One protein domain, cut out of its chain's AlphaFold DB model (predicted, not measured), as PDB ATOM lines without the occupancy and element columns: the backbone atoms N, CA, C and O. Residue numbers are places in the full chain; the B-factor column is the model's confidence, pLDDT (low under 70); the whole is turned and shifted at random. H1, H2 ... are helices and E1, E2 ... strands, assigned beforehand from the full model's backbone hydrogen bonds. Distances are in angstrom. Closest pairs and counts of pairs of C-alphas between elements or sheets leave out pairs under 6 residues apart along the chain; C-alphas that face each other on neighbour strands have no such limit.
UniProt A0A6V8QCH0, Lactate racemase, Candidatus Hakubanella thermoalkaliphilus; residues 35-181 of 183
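What this domain is: This is residues 35 to 181 of the 183 residues of the protein "Lactate racemase" of Candidatus Hakubanella thermoalkaliphilus (UniProt A0A6V8QCH0). A twisted sheet of four parallel strands makes the core, with H3 packed over one face and the short H6 over the other; H1 packs on H3, and the hairpin of E4 and E5 lies apart from the sheet's strands. Residues 162 to 181, with no named element, run out past the sheet and fold back. The printed part has 147 residues with six named helices and six named strands, in the order H1 H2 E1 H3 E2 H4 H5 E3 E4 E5 H6 E6; the sheet's order is E3, E2, E1, E6. The class is mixed, helices and strands, and the whole is compact, with a radius of gyration of the C-alphas of 15.5 A and spans of 43 by 37 by 34 A.

How they stand to each other: H1, residues 35 to 43, touches H3, residues 74 to 84, at a steep tilt of 47 degrees, the same way; their closest C-alphas are those of Trp 39 and Ile 80, 7.2 A. H2, residues 51 to 54, only just touches H1, only at the corner, with 3 pairs of C-alphas within 8 A, the closest Leu 42 and Leu 51, 5.8 A. H3 is on the sheet over E1, residues 61 to 66, at a height of 10.2 A. E1 and E2, residues 93 to 98, are parallel at 28 degrees, with N 63 and O 94 2.9 A apart. H4, residues 107 to 114, only grazes the sheet with residues 110 to 114; it touches H3, the closest C-alphas being those of Asp 75 and Leu 114, 4.5 A. H5, residues 116 to 121, is close to H4 but not clearly touching, Thr 111 and Met 119 having the closest C-alphas, 6.2 A. E3, residues 123 to 126, is parallel to E2, with N 95 and O 123 2.9 A apart. E1, H3, E2 and E2, H4, H5, E3 are strand-helix-strand units, parallel neighbour strands joined through helices, with right-handed crossovers. E4, residues 135 to 140, and E5, residues 146 to 150, form an antiparallel hairpin at 152 degrees; N 136 and O 149 are 2.8 A apart. H6, residues 151 to 155, on the face opposite H3, is only just over E1, on which 3 of its 5 C-alphas fall, at a height of 8.6 A. E6, residues 158 to 161, is parallel to E1, with N 62 and O 158 2.9 A apart. Every O i to N i+4 pair is within hydrogen-bond range in H1, H4, H5 and H6, and 5 of 7 are in H3; H2 is too short for one.

Where its parts are: H1 begins at C-alpha 35, (27.328, -34.785, -10.307), and is 12.5 A long; H3 is 15.0 A. E1 is 16.6 A, E2 15.7 A and E4 14.4 A. E6 ends at C-alpha 161, (33.189, -19.715, -19.187).

The domain as a whole: The C-alphas of Ala 36 and Gly 144, the two farthest apart, are 44.7 A apart. The printed part has no cut, and no link between named elements is long. Residues 44 to 49 stand free. Residues 178 to 181 have pLDDT under 70; the mean of the printed part is 94.2.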
ATOM      1  N   GLU A  35      28.507 -35.612 -10.535       96.06
ATOM      2  CA  GLU A  35      27.328 -34.785 -10.307       96.06
ATOM      3  C   GLU A  35      27.456 -34.060  -8.963       96.06
ATOM      4  O   GLU A  35      27.316 -32.834  -8.888       96.06
ATOM      5  N   ALA A  36      27.828 -34.793  -7.909       97.56
ATOM      6  CA  ALA A  36      28.061 -34.211  -6.592       97.56
ATOM      7  C   ALA A  36      29.201 -33.175  -6.609       97.56
ATOM      8  O   ALA A  36      29.102 -32.126  -5.960       97.56
ATOM      9  N   ALA A  37      30.276 -33.439  -7.357       96.62
ATOM     10  CA  ALA A  37      31.401 -32.522  -7.498       96.62
ATOM     11  C   ALA A  37      31.006 -31.223  -8.217       96.62
ATOM     12  O   ALA A  37      31.404 -30.143  -7.773       96.62
ATOM     13  N   LEU A  38      30.195 -31.304  -9.276       97.00
ATOM     14  CA  LEU A  38      29.719 -30.141 -10.028       97.00
ATOM     15  C   LEU A  38      28.798 -29.260  -9.182       97.00
ATOM     16  O   LEU A  38      29.037 -28.055  -9.076       97.00
ATOM     17  N   TRP A  39      27.814 -29.844  -8.491       98.06
ATOM     18  CA  TRP A  39      26.958 -29.091  -7.568       98.06
ATOM     19  C   TRP A  39      27.760 -28.409  -6.462       98.06
ATOM     20  O   TRP A  39      27.531 -27.237  -6.150       98.06
ATOM     21  N   LYS A  40      28.729 -29.126  -5.881       97.94
ATOM     22  CA  LYS A  40      29.615 -28.569  -4.859       97.94
ATOM     23  C   LYS A  40      30.421 -27.391  -5.405       97.94
ATOM     24  O   LYS A  40      30.506 -26.378  -4.722       97.94
ATOM     25  N   ALA A  41      30.978 -27.499  -6.611       96.50
ATOM     26  CA  ALA A  41      31.764 -26.430  -7.225       96.50
ATOM     27  C   ALA A  41      30.934 -25.162  -7.487       96.50
ATOM     28  O   ALA A  41      31.417 -24.057  -7.253       96.50
ATOM     29  N   LEU A  42      29.676 -25.311  -7.917       97.62
ATOM     30  CA  LEU A  42      28.779 -24.184  -8.190       97.62
ATOM     31  C   LEU A  42      28.289 -23.475  -6.914       97.62
ATOM     32  O   LEU A  42      28.126 -22.252  -6.911       97.62
ATOM     33  N   ARG A  43      28.071 -24.234  -5.830       97.56
ATOM     34  CA  ARG A  43      27.518 -23.734  -4.554       97.56
ATOM     35  C   ARG A  43      28.569 -23.341  -3.520       97.56
ATOM     36  O   ARG A  43      28.276 -22.569  -2.611       97.56
ATOM     37  N   HIS A  44      29.789 -23.846  -3.663       97.69
ATOM     38  CA  HIS A  44      30.938 -23.509  -2.823       97.69
ATOM     39  C   HIS A  44      32.131 -23.088  -3.695       97.69
ATOM     40  O   HIS A  44      33.140 -23.800  -3.738       97.69
ATOM     41  N   PRO A  45      32.013 -21.966  -4.427       97.19
ATOM     42  CA  PRO A  45      33.049 -21.533  -5.349       97.19
ATOM     43  C   PRO A  45      34.263 -20.957  -4.611       97.19
ATOM     44  O   PRO A  45      34.215 -20.619  -3.426       97.19
ATOM     45  N   ILE A  46      35.366 -20.828  -5.341       97.19
ATOM     46  CA  ILE A  46      36.601 -20.209  -4.854       97.19
ATOM     47  C   ILE A  46      36.490 -18.691  -5.037       97.19
ATOM     48  O   ILE A  46      36.175 -18.230  -6.132       97.19
ATOM     49  N   ASP A  47      36.755 -17.929  -3.973       96.19
ATOM     50  CA  ASP A  47      36.883 -16.461  -3.969       96.19
ATOM     51  C   ASP A  47      35.692 -15.662  -4.548       96.19
ATOM     52  O   ASP A  47      35.842 -14.516  -4.971       96.19
ATOM     53  N   THR A  48      34.481 -16.229  -4.546       96.12
ATOM     54  CA  THR A  48      33.256 -15.537  -4.986       96.12
ATOM     55  C   THR A  48      32.003 -16.086  -4.289       96.12
ATOM     56  O   THR A  48      32.081 -17.019  -3.493       96.12
ATOM     57  N   SER A  49      30.838 -15.483  -4.542       97.31
ATOM     58  CA  SER A  49      29.537 -16.011  -4.094       97.31
ATOM     59  C   SER A  49      29.047 -17.127  -5.020       97.31
ATOM     60  O   SER A  49      29.473 -17.203  -6.172       97.31
ATOM     61  N   ALA A  50      28.146 -17.984  -4.531       97.88
ATOM     62  CA  ALA A  50      27.561 -19.064  -5.325       97.88
ATOM     63  C   ALA A  50      26.924 -18.533  -6.619       97.88
ATOM     64  O   ALA A  50      26.349 -17.442  -6.640       97.88
ATOM     65  N   LEU A  51      27.000 -19.319  -7.700       97.38
ATOM     66  CA  LEU A  51      26.551 -18.878  -9.024       97.38
ATOM     67  C   LEU A  51      25.090 -18.403  -9.006       97.38
ATOM     68  O   LEU A  51      24.768 -17.356  -9.566       97.38
ATOM     69  N   ARG A  52      24.222 -19.146  -8.317       96.75
ATOM     70  CA  ARG A  52      22.799 -18.827  -8.186       96.75
ATOM     71  C   ARG A  52      22.526 -17.454  -7.571       96.75
ATOM     72  O   ARG A  52      21.538 -16.828  -7.943       96.75
ATOM     73  N   ASP A  53      23.390 -16.988  -6.673       97.00
ATOM     74  CA  ASP A  53      23.232 -15.702  -5.988       97.00
ATOM     75  C   ASP A  53      23.757 -14.530  -6.831       97.00
ATOM     76  O   ASP A  53      23.318 -13.391  -6.668       97.00
ATOM     77  N   LEU A  54      24.692 -14.803  -7.745       97.06
ATOM     78  CA  LEU A  54      25.281 -13.805  -8.638       97.06
ATOM     79  C   LEU A  54      24.403 -13.508  -9.858       97.06
ATOM     80  O   LEU A  54      24.423 -12.391 -10.377       97.06
ATOM     81  N   VAL A  55      23.653 -14.504 -10.333       97.38
ATOM     82  CA  VAL A  55      22.824 -14.387 -11.534       97.38
ATOM     83  C   VAL A  55      21.387 -14.058 -11.154       97.38
ATOM     84  O   VAL A  55      20.742 -14.771 -10.391       97.38
ATOM     85  N   THR A  56      20.837 -13.004 -11.741       97.50
ATOM     86  CA  THR A  56      19.443 -12.595 -11.544       97.50
ATOM     87  C   THR A  56      18.564 -13.041 -12.717       97.50
ATOM     88  O   THR A  56      19.047 -13.121 -13.849       97.50
ATOM     89  N   PRO A  57      17.241 -13.217 -12.520       97.44
ATOM     90  CA  PRO A  57      16.314 -13.552 -13.610       97.44
ATOM     91  C   PRO A  57      16.285 -12.548 -14.775       97.44
ATOM     92  O   PRO A  57      15.757 -12.849 -15.843       97.44
ATOM     93  N   ARG A  58      16.801 -11.329 -14.567       97.31
ATOM     94  CA  ARG A  58      16.820 -10.257 -15.573       97.31
ATOM     95  C   ARG A  58      18.088 -10.251 -16.420       97.31
ATOM     96  O   ARG A  58      18.109  -9.542 -17.420       97.31
ATOM     97  N   ASN A  59      19.130 -10.978 -16.018       98.25
ATOM     98  CA  ASN A  59      20.389 -10.966 -16.748       98.25
ATOM     99  C   ASN A  59      20.249 -11.667 -18.096       98.25
ATOM    100  O   ASN A  59      19.707 -12.768 -18.177       98.25
ATOM    101  N   ARG A  60      20.829 -11.062 -19.133       98.38
ATOM    102  CA  ARG A  60      21.246 -11.756 -20.351       98.38
ATOM    103  C   ARG A  60      22.524 -12.527 -20.032       98.38
ATOM    104  O   ARG A  60      23.539 -11.916 -19.699       98.38
ATOM    105  N   VAL A  61      22.471 -13.852 -20.102       98.62
ATOM    106  CA  VAL A  61      23.573 -14.742 -19.722       98.62
ATOM    107  C   VAL A  61      24.214 -15.334 -20.972       98.62
ATOM    108  O   VAL A  61      23.533 -15.969 -21.775       98.62
ATOM    109  N   ALA A  62      25.525 -15.168 -21.124       98.50
ATOM    110  CA  ALA A  62      26.314 -15.879 -22.126       98.50
ATOM    111  C   ALA A  62      27.110 -17.002 -21.455       98.50
ATOM    112  O   ALA A  62      27.858 -16.746 -20.512       98.50
ATOM    113  N   ILE A  63      26.971 -18.232 -21.950       98.19
ATOM    114  CA  ILE A  63      27.708 -19.402 -21.462       98.19
ATOM    115  C   ILE A  63      28.568 -19.933 -22.599       98.19
ATOM    116  O   ILE A  63      28.054 -20.412 -23.609       98.19
ATOM    117  N   VAL A  64      29.881 -19.855 -22.436       97.44
ATOM    118  CA  VAL A  64      30.839 -20.362 -23.415       97.44
ATOM    119  C   VAL A  64      31.113 -21.833 -23.137       97.44
ATOM    120  O   VAL A  64      31.415 -22.199 -21.998       97.44
ATOM    121  N   PHE A  65      31.035 -22.664 -24.174       96.25
ATOM    122  CA  PHE A  65      31.390 -24.081 -24.132       96.25
ATOM    123  C   PHE A  65      32.450 -24.416 -25.184       96.25
ATOM    124  O   PHE A  65      32.618 -23.701 -26.172       96.25
ATOM    125  N   SER A  66      33.200 -25.489 -24.932       93.38
ATOM    126  CA  SER A  66      34.284 -25.927 -25.815       93.38
ATOM    127  C   SER A  66      33.757 -26.711 -27.015       93.38
ATOM    128  O   SER A  66      32.785 -27.456 -26.896       93.38
ATOM    129  N   ASP A  67      34.441 -26.582 -28.148       92.12
ATOM    130  CA  ASP A  67      34.110 -27.314 -29.366       92.12
ATOM    131  C   ASP A  67      34.470 -28.812 -29.306       92.12
ATOM    132  O   ASP A  67      35.034 -29.316 -28.332       92.12
ATOM    133  N   LEU A  68      34.189 -29.531 -30.399       89.50
ATOM    134  CA  LEU A  68      34.449 -30.972 -30.518       89.50
ATOM    135  C   LEU A  68      35.931 -31.360 -30.336       89.50
ATOM    136  O   LEU A  68      36.239 -32.521 -30.081       89.50
ATOM    137  N   THR A  69      36.869 -30.422 -30.492       88.62
ATOM    138  CA  THR A  69      38.311 -30.703 -30.389       88.62
ATOM    139  C   THR A  69      38.804 -30.774 -28.945       88.62
ATOM    140  O   THR A  69      40.002 -30.959 -28.700       88.62
ATOM    141  N   ARG A  70      37.899 -30.600 -27.977       87.88
ATOM    142  CA  ARG A  70      38.181 -30.676 -26.548       87.88
ATOM    143  C   ARG A  70      37.377 -31.808 -25.914       87.88
ATOM    144  O   ARG A  70      36.173 -31.889 -26.136       87.88
ATOM    145  N   PRO A  71      37.997 -32.638 -25.059       90.25
ATOM    146  CA  PRO A  71      37.297 -33.692 -24.329       90.25
ATOM    147  C   PRO A  71      36.521 -33.130 -23.120       90.25
ATOM    148  O   PRO A  71      36.568 -33.691 -22.030       90.25
ATOM    149  N   MET A  72      35.846 -31.987 -23.282       92.38
ATOM    150  CA  MET A  72      35.024 -31.387 -22.232       92.38
ATOM    151  C   MET A  72      33.668 -32.104 -22.191       92.38
ATOM    152  O   MET A  72      32.967 -32.067 -23.206       92.38
ATOM    153  N   PRO A  73      33.248 -32.699 -21.057       93.94
ATOM    154  CA  PRO A  73      31.958 -33.384 -20.932       93.94
ATOM    155  C   PRO A  73      30.797 -32.378 -20.813       93.94
ATOM    156  O   PRO A  73      30.135 -32.264 -19.780       93.94
ATOM    157  N   SER A  74      30.591 -31.573 -21.855       95.81
ATOM    158  CA  SER A  74      29.624 -30.467 -21.857       95.81
ATOM    159  C   SER A  74      28.182 -30.961 -21.723       95.81
ATOM    160  O   SER A  74      27.369 -30.283 -21.102       95.81
ATOM    161  N   ASP A  75      27.885 -32.158 -22.224       95.38
ATOM    162  CA  ASP A  75      26.607 -32.863 -22.107       95.38
ATOM    163  C   ASP A  75      26.247 -33.239 -20.661       95.38
ATOM    164  O   ASP A  75      25.075 -33.440 -20.356       95.38
ATOM    165  N   ARG A  76      27.235 -33.299 -19.764       94.50
ATOM    166  CA  ARG A  76      27.056 -33.561 -18.328       94.50
ATOM    167  C   ARG A  76      27.191 -32.297 -17.481       94.50
ATOM    168  O   ARG A  76      26.446 -32.109 -16.527       94.50
ATOM    169  N   VAL A  77      28.101 -31.399 -17.858       96.44
ATOM    170  CA  VAL A  77      28.367 -30.153 -17.120       96.44
ATOM    171  C   VAL A  77      27.284 -29.101 -17.346       96.44
ATOM    172  O   VAL A  77      26.835 -28.466 -16.391       96.44
ATOM    173  N   LEU A  78      26.859 -28.884 -18.596       97.56
ATOM    174  CA  LEU A  78      25.913 -27.814 -18.909       97.56
ATOM    175  C   LEU A  78      24.520 -28.043 -18.320       97.56
ATOM    176  O   LEU A  78      23.979 -27.060 -17.822       97.56
ATOM    177  N   PRO A  79      23.932 -29.256 -18.310       97.62
ATOM    178  CA  PRO A  79      22.634 -29.458 -17.668       97.62
ATOM    179  C   PRO A  79      22.618 -29.034 -16.195       97.62
ATOM    180  O   PRO A  79      21.744 -28.268 -15.803       97.62
ATOM    181  N   ILE A  80      23.631 -29.427 -15.413       98.12
ATOM    182  CA  ILE A  80      23.744 -29.064 -13.989       98.12
ATOM    183  C   ILE A  80      23.932 -27.551 -13.818       98.12
ATOM    184  O   ILE A  80      23.298 -26.925 -12.969       98.12
ATOM    185  N   LEU A  81      24.772 -26.934 -14.653       98.25
ATOM    186  CA  LEU A  81      24.981 -25.487 -14.637       98.25
ATOM    187  C   LEU A  81      23.684 -24.733 -14.954       98.25
ATOM    188  O   LEU A  81      23.328 -23.797 -14.242       98.25
ATOM    189  N   LEU A  82      22.973 -25.150 -16.002       98.44
ATOM    190  CA  LEU A  82      21.705 -24.565 -16.432       98.44
ATOM    191  C   LEU A  82      20.603 -24.756 -15.385       98.44
ATOM    192  O   LEU A  82      19.772 -23.865 -15.223       98.44
ATOM    193  N   GLU A  83      20.611 -25.873 -14.655       98.19
ATOM    194  CA  GLU A  83      19.702 -26.116 -13.535       98.19
ATOM    195  C   GLU A  83      19.997 -25.191 -12.343       98.19
ATOM    196  O   GLU A  83      19.067 -24.605 -11.784       98.19
ATOM    197  N   GLU A  84      21.270 -24.970 -11.988       98.25
ATOM    198  CA  GLU A  84      21.655 -24.052 -10.901       98.25
ATOM    199  C   GLU A  84      21.183 -22.610 -11.156       98.25
ATOM    200  O   GLU A  84      20.829 -21.896 -10.214       98.25
ATOM    201  N   ILE A  85      21.121 -22.194 -12.427       98.06
ATOM    202  CA  ILE A  85      20.573 -20.894 -12.851       98.06
ATOM    203  C   ILE A  85      19.162 -20.997 -13.445       98.06
ATOM    204  O   ILE A  85      18.738 -20.106 -14.182       98.06
ATOM    205  N   GLY A  86      18.402 -22.046 -13.119       97.94
ATOM    206  CA  GLY A  86      17.075 -22.310 -13.691       97.94
ATOM    207  C   GLY A  86      16.017 -21.231 -13.416       97.94
ATOM    208  O   GLY A  86      14.946 -21.243 -14.018       97.94
ATOM    209  N   HIS A  87      16.301 -20.269 -12.530       97.94
ATOM    210  CA  HIS A  87      15.488 -19.064 -12.325       97.94
ATOM    211  C   HIS A  87      15.667 -18.000 -13.418       97.94
ATOM    212  O   HIS A  87      14.913 -17.025 -13.438       97.94
ATOM    213  N   VAL A  88      16.645 -18.153 -14.311       98.50
ATOM    214  CA  VAL A  88      16.829 -17.308 -15.494       98.50
ATOM    215  C   VAL A  88      15.982 -17.861 -16.645       98.50
ATOM    216  O   VAL A  88      16.110 -19.039 -16.984       98.50
ATOM    217  N   PRO A  89      15.134 -17.038 -17.289       98.25
ATOM    218  CA  PRO A  89      14.383 -17.461 -18.465       98.25
ATOM    219  C   PRO A  89      15.312 -17.961 -19.580       98.25
ATOM    220  O   PRO A  89      16.331 -17.335 -19.875       98.25
ATOM    221  N   LYS A  90      14.959 -19.080 -20.224       98.12
ATOM    222  CA  LYS A  90      15.802 -19.730 -21.246       98.12
ATOM    223  C   LYS A  90      16.133 -18.796 -22.413       98.12
ATOM    224  O   LYS A  90      17.228 -18.858 -22.959       98.12
ATOM    225  N   GLU A  91      15.219 -17.900 -22.772       98.00
ATOM    226  CA  GLU A  91      15.385 -16.891 -23.822       98.00
ATOM    227  C   GLU A  91      16.484 -15.860 -23.528       98.00
ATOM    228  O   GLU A  91      17.034 -15.272 -24.465       98.00
ATOM    229  N   ASN A  92      16.829 -15.680 -22.249       98.38
ATOM    230  CA  ASN A  92      17.906 -14.806 -21.801       98.38
ATOM    231  C   ASN A  92      19.266 -15.514 -21.776       98.38
ATOM    232  O   ASN A  92      20.274 -14.852 -21.536       98.38
ATOM    233  N   ILE A  93      19.315 -16.826 -22.021       98.69
ATOM    234  CA  ILE A  93      20.543 -17.620 -22.015       98.69
ATOM    235  C   ILE A  93      20.978 -17.894 -23.458       98.69
ATOM    236  O   ILE A  93      20.232 -18.457 -24.264       98.69
ATOM    237  N   LEU A  94      22.218 -17.528 -23.777       98.62
ATOM    238  CA  LEU A  94      22.880 -17.859 -25.032       98.62
ATOM    239  C   LEU A  94      24.084 -18.761 -24.765       98.62
ATOM    240  O   LEU A  94      24.997 -18.389 -24.029       98.62
ATOM    241  N   LEU A  95      24.107 -19.923 -25.411       98.56
ATOM    242  CA  LEU A  95      25.270 -20.804 -25.420       98.56
ATOM    243  C   LEU A  95      26.172 -20.436 -26.601       98.56
ATOM    244  O   LEU A  95      25.692 -20.328 -27.729       98.56
ATOM    245  N   ILE A  96      27.467 -20.250 -26.364       98.19
ATOM    246  CA  ILE A  96      28.435 -19.833 -27.383       98.19
ATOM    247  C   ILE A  96      29.509 -20.911 -27.527       98.19
ATOM    248  O   ILE A  96      30.248 -21.183 -26.584       98.19
ATOM    249  N   ASN A  97      29.609 -21.505 -28.715       97.31
ATOM    250  CA  ASN A  97      30.681 -22.441 -29.051       97.31
ATOM    251  C   ASN A  97      31.993 -21.672 -29.277       97.31
ATOM    252  O   ASN A  97      32.064 -20.874 -30.220       97.31
ATOM    253  N   ALA A  98      33.002 -21.901 -28.432       94.94
ATOM    254  CA  ALA A  98      34.342 -21.322 -28.562       94.94
ATOM    255  C   ALA A  98      35.176 -22.127 -29.563       94.94
ATOM    256  O   ALA A  98      35.751 -23.168 -29.231       94.94
ATOM    257  N   LEU A  99      35.203 -21.648 -30.806       93.69
ATOM    258  CA  LEU A  99      35.854 -22.316 -31.929       93.69
ATOM    259  C   LEU A  99      37.298 -21.861 -32.152       93.69
ATOM    260  O   LEU A  99      38.037 -22.530 -32.874       93.69
ATOM    261  N   GLY A 100      37.745 -20.747 -31.584       90.50
ATOM    262  CA  GLY A 100      39.054 -20.206 -31.914       90.50
ATOM    263  C   GLY A 100      39.124 -19.880 -33.399       90.50
ATOM    264  O   GLY A 100      38.325 -19.160 -33.997       90.50
ATOM    265  N   THR A 101      40.094 -20.521 -34.035       92.00
ATOM    266  CA  THR A 101      40.304 -20.475 -35.481       92.00
ATOM    267  C   THR A 101      39.691 -21.663 -36.227       92.00
ATOM    268  O   THR A 101      39.864 -21.757 -37.450       92.00
ATOM    269  N   HIS A 102      39.033 -22.589 -35.524       94.50
ATOM    270  CA  HIS A 102      38.467 -23.811 -36.090       94.50
ATOM    271  C   HIS A 102      37.256 -23.524 -36.986       94.50
ATOM    272  O   HIS A 102      36.736 -22.409 -37.058       94.50
ATOM    273  N   ARG A 103      36.833 -24.549 -37.733       95.12
ATOM    274  CA  ARG A 103      35.603 -24.492 -38.530       95.12
ATOM    275  C   ARG A 103      34.374 -24.572 -37.628       95.12
ATOM    276  O   ARG A 103      34.431 -25.175 -36.563       95.12
ATOM    277  N   LEU A 104      33.241 -24.095 -38.135       96.44
ATOM    278  CA  LEU A 104      31.943 -24.324 -37.505       96.44
ATOM    279  C   LEU A 104      31.667 -25.828 -37.331       96.44
ATOM    280  O   LEU A 104      31.981 -26.640 -38.215       96.44
ATOM    281  N   ASN A 105      31.049 -26.190 -36.207       96.50
ATOM    282  CA  ASN A 105      30.542 -27.536 -35.987       96.50
ATOM    283  C   ASN A 105      29.201 -27.742 -36.694       96.50
ATOM    284  O   ASN A 105      28.387 -26.817 -36.805       96.50
ATOM    285  N   THR A 106      28.963 -28.967 -37.164       96.81
ATOM    286  CA  THR A 106      27.660 -29.348 -37.722       96.81
ATOM    287  C   THR A 106      26.617 -29.492 -36.614       96.81
ATOM    288  O   THR A 106      26.939 -29.536 -35.424       96.81
ATOM    289  N   ARG A 107      25.336 -29.590 -36.986       95.75
ATOM    290  CA  ARG A 107      24.251 -29.790 -36.015       95.75
ATOM    291  C   ARG A 107      24.432 -31.095 -35.237       95.75
ATOM    292  O   ARG A 107      24.163 -31.132 -34.039       95.75
ATOM    293  N   GLU A 108      24.897 -32.143 -35.903       96.62
ATOM    294  CA  GLU A 108      25.154 -33.463 -35.327       96.62
ATOM    295  C   GLU A 108      26.317 -33.408 -34.336       96.62
ATOM    296  O   GLU A 108      26.213 -33.955 -33.242       96.62
ATOM    297  N   GLU A 109      27.397 -32.704 -34.682       96.56
ATOM    298  CA  GLU A 109      28.536 -32.480 -33.785       96.56
ATOM    299  C   GLU A 109      28.116 -31.689 -32.543       96.56
ATOM    300  O   GLU A 109      28.386 -32.123 -31.429       96.56
ATOM    301  N   LEU A 110      27.373 -30.590 -32.712       97.50
ATOM    302  CA  LEU A 110      26.829 -29.826 -31.585       97.50
ATOM    303  C   LEU A 110      25.907 -30.676 -30.703       97.50
ATOM    304  O   LEU A 110      25.953 -30.568 -29.482       97.50
ATOM    305  N   THR A 111      25.104 -31.557 -31.303       96.56
ATOM    306  CA  THR A 111      24.226 -32.468 -30.552       96.56
ATOM    307  C   THR A 111      25.019 -33.490 -29.748       96.56
ATOM    308  O   THR A 111      24.621 -33.816 -28.636       96.56
ATOM    309  N   ARG A 112      26.162 -33.958 -30.263       94.81
ATOM    310  CA  ARG A 112      27.081 -34.824 -29.508       94.81
ATOM    311  C   ARG A 112      27.751 -34.091 -28.348       94.81
ATOM    312  O   ARG A 112      27.944 -34.698 -27.309       94.81
ATOM    313  N   ILE A 113      28.092 -32.814 -28.527       96.19
ATOM    314  CA  ILE A 113      28.739 -31.998 -27.487       96.19
ATOM    315  C   ILE A 113      27.751 -31.639 -26.371       96.19
ATOM    316  O   ILE A 113      28.098 -31.710 -25.201       96.19
ATOM    317  N   LEU A 114      26.540 -31.207 -26.732       96.81
ATOM    318  CA  LEU A 114      25.595 -30.575 -25.803       96.81
ATOM    319  C   LEU A 114      24.482 -31.507 -25.315       96.81
ATOM    320  O   LEU A 114      23.822 -31.208 -24.323       96.81
ATOM    321  N   GLY A 115      24.229 -32.601 -26.029       96.12
ATOM    322  CA  GLY A 115      23.055 -33.439 -25.819       96.12
ATOM    323  C   GLY A 115      21.779 -32.862 -26.444       96.12
ATOM    324  O   GLY A 115      21.628 -31.663 -26.691       96.12
ATOM    325  N   GLN A 116      20.823 -33.751 -26.714       95.81
ATOM    326  CA  GLN A 116      19.583 -33.428 -27.427       95.81
ATOM    327  C   GLN A 116      18.734 -32.370 -26.703       95.81
ATOM    328  O   GLN A 116      18.164 -31.488 -27.345       95.81
ATOM    329  N   GLU A 117      18.648 -32.453 -25.375       95.75
ATOM    330  CA  GLU A 117      17.801 -31.573 -24.571       95.75
ATOM    331  C   GLU A 117      18.272 -30.118 -24.640       95.75
ATOM    332  O   GLU A 117      17.479 -29.221 -24.936       95.75
ATOM    333  N   VAL A 118      19.572 -29.880 -24.453       97.19
ATOM    334  CA  VAL A 118      20.152 -28.534 -24.522       97.19
ATOM    335  C   VAL A 118      19.975 -27.949 -25.926       97.19
ATOM    336  O   VAL A 118      19.508 -26.818 -26.072       97.19
ATOM    337  N   MET A 119      20.234 -28.748 -26.967       96.44
ATOM    338  CA  MET A 119      20.073 -28.355 -28.375       96.44
ATOM    339  C   MET A 119      18.652 -27.923 -28.758       96.44
ATOM    340  O   MET A 119      18.481 -27.203 -29.750       96.44
ATOM    341  N   GLN A 120      17.637 -28.423 -28.050       96.38
ATOM    342  CA  GLN A 120      16.225 -28.121 -28.297       96.38
ATOM    343  C   GLN A 120      15.724 -26.931 -27.479       96.38
ATOM    344  O   GLN A 120      14.819 -26.228 -27.923       96.38
ATOM    345  N   ASN A 121      16.291 -26.711 -26.293       97.44
ATOM    346  CA  ASN A 121      15.767 -25.758 -25.319       97.44
ATOM    347  C   ASN A 121      16.492 -24.409 -25.304       97.44
ATOM    348  O   ASN A 121      15.924 -23.439 -24.802       97.44
ATOM    349  N   TYR A 122      17.718 -24.337 -25.826       98.19
ATOM    350  CA  TYR A 122      18.566 -23.152 -25.719       98.19
ATOM    351  C   TYR A 122      19.017 -22.631 -27.080       98.19
ATOM    352  O   TYR A 122      19.194 -23.374 -28.049       98.19
ATOM    353  N   ARG A 123      19.231 -21.314 -27.142       98.00
ATOM    354  CA  ARG A 123      19.844 -20.664 -28.300       98.00
ATOM    355  C   ARG A 123      21.340 -20.943 -28.291       98.00
ATOM    356  O   ARG A 123      21.990 -20.807 -27.256       98.00
ATOM    357  N   ILE A 124      21.873 -21.292 -29.457       98.12
ATOM    358  CA  ILE A 124      23.291 -21.599 -29.640       98.12
ATOM    359  C   ILE A 124      23.845 -20.700 -30.739       98.12
ATOM    360  O   ILE A 124      23.319 -20.677 -31.853       98.12
ATOM    361  N   ALA A 125      24.915 -19.983 -30.421       97.31
ATOM    362  CA  ALA A 125      25.763 -19.284 -31.371       97.31
ATOM    363  C   ALA A 125      27.097 -20.027 -31.505       97.31
ATOM    364  O   ALA A 125      27.564 -20.677 -30.572       97.31
ATOM    365  N   GLN A 126      27.721 -19.926 -32.674       97.12
ATOM    366  CA  GLN A 126      29.082 -20.406 -32.889       97.12
ATOM    367  C   GLN A 126      29.975 -19.211 -33.194       97.12
ATOM    368  O   GLN A 126      29.617 -18.390 -34.039       97.12
ATOM    369  N   HIS A 127      31.094 -19.091 -32.481       96.50
ATOM    370  CA  HIS A 127      32.054 -18.023 -32.734       96.50
ATOM    371  C   HIS A 127      32.707 -18.199 -34.110       96.50
ATOM    372  O   HIS A 127      33.139 -19.292 -34.458       96.50
ATOM    373  N   ASP A 128      32.805 -17.122 -34.885       95.81
ATOM    374  CA  ASP A 128      33.586 -17.098 -36.119       95.81
ATOM    375  C   ASP A 128      34.531 -15.900 -36.082       95.81
ATOM    376  O   ASP A 128      34.107 -14.752 -36.214       95.81
ATOM    377  N   CYS A 129      35.825 -16.171 -35.902       93.62
ATOM    378  CA  CYS A 129      36.859 -15.141 -35.841       93.62
ATOM    379  C   CYS A 129      37.086 -14.412 -37.177       93.62
ATOM    380  O   CYS A 129      37.852 -13.452 -37.230       93.62
ATOM    381  N   ARG A 130      36.438 -14.855 -38.264       94.44
ATOM    382  CA  ARG A 130      36.522 -14.244 -39.599       94.44
ATOM    383  C   ARG A 130      35.326 -13.339 -39.910       94.44
ATOM    384  O   ARG A 130      35.378 -12.597 -40.888       94.44
ATOM    385  N   ASP A 131      34.272 -13.386 -39.096       96.00
ATOM    386  CA  ASP A 131      33.043 -12.607 -39.274       96.00
ATOM    387  C   ASP A 131      33.064 -11.352 -38.388       96.00
ATOM    388  O   ASP A 131      32.480 -11.322 -37.304       96.00
ATOM    389  N   TYR A 132      33.754 -10.304 -38.853       94.00
ATOM    390  CA  TYR A 132      33.942  -9.051 -38.105       94.00
ATOM    391  C   TYR A 132      32.633  -8.341 -37.725       94.00
ATOM    392  O   TYR A 132      32.612  -7.619 -36.733       94.00
ATOM    393  N   GLU A 133      31.524  -8.579 -38.434       96.25
ATOM    394  CA  GLU A 133      30.207  -8.014 -38.089       96.25
ATOM    395  C   GLU A 133      29.662  -8.571 -36.761       96.25
ATOM    396  O   GLU A 133      28.855  -7.930 -36.078       96.25
ATOM    397  N   LYS A 134      30.118  -9.766 -36.367       95.50
ATOM    398  CA  LYS A 134      29.801 -10.405 -35.081       95.50
ATOM    399  C   LYS A 134      30.872 -10.184 -34.018       95.50
ATOM    400  O   LYS A 134      30.772 -10.754 -32.926       95.50
ATOM    401  N   LEU A 135      31.882  -9.369 -34.309       96.56
ATOM    402  CA  LEU A 135      32.954  -9.040 -33.381       96.56
ATOM    403  C   LEU A 135      32.851  -7.582 -32.933       96.56
ATOM    404  O   LEU A 135      32.307  -6.720 -33.619       96.56
ATOM    405  N   VAL A 136      33.390  -7.308 -31.754       96.62
ATOM    406  CA  VAL A 136      33.603  -5.955 -31.252       96.62
ATOM    407  C   VAL A 136      35.090  -5.743 -31.006       96.62
ATOM    408  O   VAL A 136      35.760  -6.591 -30.412       96.62
ATOM    409  N   TYR A 137      35.594  -4.608 -31.481       96.00
ATOM    410  CA  TYR A 137      36.959  -4.167 -31.240       96.00
ATOM    411  C   TYR A 137      37.097  -3.620 -29.820       96.00
ATOM    412  O   TYR A 137      36.331  -2.742 -29.417       96.00
ATOM    413  N   LEU A 138      38.074  -4.122 -29.067       94.56
ATOM    414  CA  LEU A 138      38.326  -3.728 -27.676       94.56
ATOM    415  C   LEU A 138      39.624  -2.928 -27.489       94.56
ATOM    416  O   LEU A 138      39.908  -2.496 -26.373       94.56
ATOM    417  N   GLY A 139      40.395  -2.710 -28.556       94.81
ATOM    418  CA  GLY A 139      41.676  -2.005 -28.515       94.81
ATOM    419  C   GLY A 139      42.847  -2.891 -28.928       94.81
ATOM    420  O   GLY A 139      42.666  -3.924 -29.568       94.81
ATOM    421  N   GLU A 140      44.052  -2.488 -28.533       96.12
ATOM    422  CA  GLU A 140      45.295  -3.195 -28.846       96.12
ATOM    423  C   GLU A 140      45.985  -3.676 -27.568       96.12
ATOM    424  O   GLU A 140      45.955  -3.030 -26.519       96.12
ATOM    425  N   THR A 141      46.641  -4.827 -27.661       92.12
ATOM    426  CA  THR A 141      47.540  -5.326 -26.617       92.12
ATOM    427  C   THR A 141      48.805  -4.467 -26.521       92.12
ATOM    428  O   THR A 141      49.178  -3.768 -27.461       92.12
ATOM    429  N   SER A 142      49.563  -4.606 -25.428       93.25
ATOM    430  CA  SER A 142      50.885  -3.967 -25.274       93.25
ATOM    431  C   SER A 142      51.917  -4.385 -26.333       93.25
ATOM    432  O   SER A 142      52.970  -3.764 -26.435       93.25
ATOM    433  N   TYR A 143      51.637  -5.449 -27.091       92.69
ATOM    434  CA  TYR A 143      52.460  -5.936 -28.199       92.69
ATOM    435  C   TYR A 143      51.971  -5.445 -29.576       92.69
ATOM    436  O   TYR A 143      52.544  -5.840 -30.585       92.69
ATOM    437  N   GLY A 144      50.926  -4.609 -29.631       93.25
ATOM    438  CA  GLY A 144      50.387  -4.039 -30.872       93.25
ATOM    439  C   GLY A 144      49.421  -4.947 -31.640       93.25
ATOM    440  O   GLY A 144      49.136  -4.686 -32.802       93.25
ATOM    441  N   HIS A 145      48.929  -6.030 -31.029       91.81
ATOM    442  CA  HIS A 145      47.891  -6.870 -31.640       91.81
ATOM    443  C   HIS A 145      46.496  -6.364 -31.283       91.81
ATOM    444  O   HIS A 145      46.210  -6.179 -30.096       91.81
ATOM    445  N   GLU A 146      45.635  -6.213 -32.285       94.25
ATOM    446  CA  GLU A 146      44.219  -5.890 -32.113       94.25
ATOM    447  C   GLU A 146      43.475  -6.978 -31.325       94.25
ATOM    448  O   GLU A 146      43.729  -8.177 -31.475       94.25
ATOM    449  N   ILE A 147      42.520  -6.554 -30.501       93.12
ATOM    450  CA  ILE A 147      41.665  -7.424 -29.699       93.12
ATOM    451  C   ILE A 147      40.244  -7.337 -30.245       93.12
ATOM    452  O   ILE A 147      39.570  -6.314 -30.111       93.12
ATOM    453  N   TRP A 148      39.781  -8.449 -30.805       94.44
ATOM    454  CA  TRP A 148      38.423  -8.624 -31.303       94.44
ATOM    455  C   TRP A 148      37.740  -9.747 -30.530       94.44
ATOM    456  O   TRP A 148      38.310 -10.824 -30.363       94.44
ATOM    457  N   VAL A 149      36.525  -9.499 -30.045       93.75
ATOM    458  CA  VAL A 149      35.786 -10.457 -29.208       93.75
ATOM    459  C   VAL A 149      34.367 -10.628 -29.722       93.75
ATOM    460  O   VAL A 149      33.785  -9.699 -30.275       93.75
ATOM    461  N   ASN A 150      33.796 -11.817 -29.518       96.12
ATOM    462  CA  ASN A 150      32.402 -12.109 -29.829       96.12
ATOM    463  C   ASN A 150      31.458 -11.057 -29.209       96.12
ATOM    464  O   ASN A 150      31.432 -10.861 -27.989       96.12
ATOM    465  N   LYS A 151      30.670 -10.397 -30.060       96.50
ATOM    466  CA  LYS A 151      29.753  -9.324 -29.673       96.50
ATOM    467  C   LYS A 151      28.674  -9.801 -28.703       96.50
ATOM    468  O   LYS A 151      28.455  -9.146 -27.690       96.50
ATOM    469  N   ASP A 152      28.071 -10.964 -28.957       96.19
ATOM    470  CA  ASP A 152      27.032 -11.523 -28.085       96.19
ATOM    471  C   ASP A 152      27.570 -11.812 -26.678       96.19
ATOM    472  O   ASP A 152      26.885 -11.575 -25.683       96.19
ATOM    473  N   TYR A 153      28.817 -12.290 -26.588       96.25
ATOM    474  CA  TYR A 153      29.479 -12.493 -25.301       96.25
ATOM    475  C   TYR A 153      29.681 -11.163 -24.574       96.25
ATOM    476  O   TYR A 153      29.332 -11.048 -23.401       96.25
ATOM    477  N   MET A 154      30.212 -10.144 -25.258       95.62
ATOM    478  CA  MET A 154      30.503  -8.843 -24.650       95.62
ATOM    479  C   MET A 154      29.248  -8.112 -24.164       95.62
ATOM    480  O   MET A 154      29.280  -7.527 -23.078       95.62
ATOM    481  N   GLU A 155      28.154  -8.198 -24.918       95.81
ATOM    482  CA  GLU A 155      26.866  -7.570 -24.606       95.81
ATOM    483  C   GLU A 155      26.066  -8.270 -23.495       95.81
ATOM    484  O   GLU A 155      25.074  -7.713 -23.025       95.81
ATOM    485  N   ALA A 156      26.453  -9.477 -23.073       97.81
ATOM    486  CA  ALA A 156      25.777 -10.179 -21.985       97.81
ATOM    487  C   ALA A 156      26.018  -9.493 -20.629       97.81
ATOM    488  O   ALA A 156      27.134  -9.063 -20.330       97.81
ATOM    489  N   ASP A 157      25.001  -9.459 -19.768       98.06
ATOM    490  CA  ASP A 157      25.118  -8.907 -18.413       98.06
ATOM    491  C   ASP A 157      25.940  -9.829 -17.508       98.06
ATOM    492  O   ASP A 157      26.712  -9.365 -16.670       98.06
ATOM    493  N   PHE A 158      25.785 -11.142 -17.696       98.19
ATOM    494  CA  PHE A 158      26.515 -12.167 -16.962       98.19
ATOM    495  C   PHE A 158      27.184 -13.138 -17.932       98.19
ATOM    496  O   PHE A 158      26.570 -13.608 -18.889       98.19
ATOM    497  N   LYS A 159      28.461 -13.433 -17.698       97.56
ATOM    498  CA  LYS A 159      29.310 -14.195 -18.615       97.56
ATOM    499  C   LYS A 159      29.896 -15.387 -17.870       97.56
ATOM    500  O   LYS A 159      30.524 -15.209 -16.830       97.56
ATOM    501  N   ILE A 160      29.694 -16.586 -18.397       96.81
ATOM    502  CA  ILE A 160      30.170 -17.839 -17.813       96.81
ATOM    503  C   ILE A 160      31.076 -18.524 -18.827       96.81
ATOM    504  O   ILE A 160      30.692 -18.719 -19.978       96.81
ATOM    505  N   LEU A 161      32.272 -18.908 -18.392       95.31
ATOM    506  CA  LEU A 161      33.189 -19.715 -19.187       95.31
ATOM    507  C   LEU A 161      33.200 -21.134 -18.633       95.31
ATOM    508  O   LEU A 161      33.445 -21.334 -17.445       95.31
ATOM    509  N   THR A 162      32.966 -22.114 -19.500       95.38
ATOM    510  CA  THR A 162      33.169 -23.529 -19.185       95.38
ATOM    511  C   THR A 162      34.329 -24.080 -20.006       95.38
ATOM    512  O   THR A 162      34.660 -23.581 -21.085       95.38
ATOM    513  N   GLY A 163      34.988 -25.103 -19.479       92.12
ATOM    514  CA  GLY A 163      36.099 -25.771 -20.138       92.12
ATOM    515  C   GLY A 163      36.797 -26.724 -19.184       92.12
ATOM    516  O   GLY A 163      36.403 -26.859 -18.026       92.12
ATOM    517  N   LEU A 164      37.852 -27.363 -19.679       91.56
ATOM    518  CA  LEU A 164      38.698 -28.248 -18.885       91.56
ATOM    519  C   LEU A 164      40.088 -27.644 -18.667       91.56
ATOM    520  O   LEU A 164      40.526 -26.772 -19.427       91.56
ATOM    521  N   ILE A 165      40.782 -28.132 -17.642       91.62
ATOM    522  CA  ILE A 165      42.167 -27.778 -17.324       91.62
ATOM    523  C   ILE A 165      43.045 -28.995 -17.626       91.62
ATOM    524  O   ILE A 165      42.932 -30.027 -16.972       91.62
ATOM    525  N   GLU A 166      43.931 -28.860 -18.606       90.12
ATOM    526  CA  GLU A 166      44.946 -29.840 -18.986       90.12
ATOM    527  C   GLU A 166      46.276 -29.126 -19.276       90.12
ATOM    528  O   GLU A 166      46.270 -27.932 -19.605       90.12
ATOM    529  N   PRO A 167      47.427 -29.813 -19.176       89.88
ATOM    530  CA  PRO A 167      48.702 -29.254 -19.608       89.88
ATOM    531  C   PRO A 167      48.663 -28.820 -21.076       89.88
ATOM    532  O   PRO A 167      48.241 -29.568 -21.956       89.88
ATOM    533  N   HIS A 168      49.154 -27.616 -21.352       89.44
ATOM    534  CA  HIS A 168      49.212 -27.049 -22.689       89.44
ATOM    535  C   HIS A 168      50.647 -26.686 -23.071       89.44
ATOM    536  O   HIS A 168      51.272 -25.832 -22.443       89.44
ATOM    537  N   PHE A 169      51.136 -27.281 -24.158       88.94
ATOM    538  CA  PHE A 169      52.545 -27.268 -24.572       88.94
ATOM    539  C   PHE A 169      53.227 -25.890 -24.657       88.94
ATOM    540  O   PHE A 169      54.429 -25.814 -24.433       88.94
ATOM    541  N   PHE A 170      52.491 -24.804 -24.933       87.00
ATOM    542  CA  PHE A 170      53.039 -23.436 -24.897       87.00
ATOM    543  C   PHE A 170      52.330 -22.475 -23.937       87.00
ATOM    544  O   PHE A 170      52.836 -21.384 -23.694       87.00
ATOM    545  N   ALA A 171      51.150 -22.836 -23.423       85.06
ATOM    546  CA  ALA A 171      50.329 -21.927 -22.606       85.06
ATOM    547  C   ALA A 171      50.375 -22.281 -21.111       85.06
ATOM    548  O   ALA A 171      49.675 -21.675 -20.306       85.06
ATOM    549  N   GLY A 172      51.167 -23.292 -20.738       91.62
ATOM    550  CA  GLY A 172      51.158 -23.880 -19.405       91.62
ATOM    551  C   GLY A 172      49.962 -24.810 -19.239       91.62
ATOM    552  O   GLY A 172      50.130 -26.024 -19.267       91.62
ATOM    553  N   PHE A 173      48.756 -24.249 -19.143       90.44
ATOM    554  CA  PHE A 173      47.508 -24.994 -18.952       90.44
ATOM    555  C   PHE A 173      46.368 -24.456 -19.829       90.44
ATOM    556  O   PHE A 173      46.381 -23.304 -20.263       90.44
ATOM    557  N   SER A 174      45.371 -25.296 -20.107       87.06
ATOM    558  CA  SER A 174      44.077 -24.872 -20.650       87.06
ATOM    559  C   SER A 174      43.144 -24.324 -19.558       87.06
ATOM    560  O   SER A 174      43.509 -24.244 -18.386       87.06
ATOM    561  N   GLY A 175      41.912 -23.971 -19.942       82.12
ATOM    562  CA  GLY A 175      40.894 -23.470 -19.019       82.12
ATOM    563  C   GLY A 175      41.089 -21.996 -18.649       82.12
ATOM    564  O   GLY A 175      41.875 -21.277 -19.270       82.12
ATOM    565  N   GLY A 176      40.325 -21.528 -17.661       80.69
ATOM    566  CA  GLY A 176      40.394 -20.147 -17.174       80.69
ATOM    567  C   GLY A 176      40.110 -19.116 -18.279       80.69
ATOM    568  O   GLY A 176      39.037 -19.171 -18.874       80.69
ATOM    569  N   PRO A 177      41.033 -18.181 -18.582       71.38
ATOM    570  CA  PRO A 177      40.822 -17.157 -19.607       71.38
ATOM    571  C   PRO A 177      40.914 -17.701 -21.042       71.38
ATOM    572  O   PRO A 177      40.590 -16.987 -21.985       71.38
ATOM    573  N   ARG A 178      41.358 -18.948 -21.245       62.25
ATOM    574  CA  ARG A 178      41.618 -19.483 -22.588       62.25
ATOM    575  C   ARG A 178      40.377 -19.556 -23.492       62.25
ATOM    576  O   ARG A 178      40.511 -19.162 -24.641       62.25
ATOM    577  N   PRO A 179      39.183 -19.977 -23.025       60.16
ATOM    578  CA  PRO A 179      37.959 -19.920 -23.832       60.16
ATOM    579  C   PRO A 179      37.519 -18.495 -24.209       60.16
ATOM    580  O   PRO A 179      36.614 -18.340 -25.017       60.16
ATOM    581  N   TYR A 180      38.127 -17.463 -23.611       58.50
ATOM    582  CA  TYR A 180      37.964 -16.061 -24.000       58.50
ATOM    583  C   TYR A 180      39.064 -15.588 -24.969       58.50
ATOM    584  O   TYR A 180      38.816 -14.716 -25.798       58.50
ATOM    585  N   CYS A 181      40.281 -16.139 -24.881       57.28
ATOM    586  CA  CYS A 181      41.370 -15.812 -25.796       57.28
ATOM    587  C   CYS A 181      42.419 -16.946 -25.901       57.28
ATOM    588  O   CYS A 181      43.091 -17.247 -24.907       57.28
TER     589      CYS A 181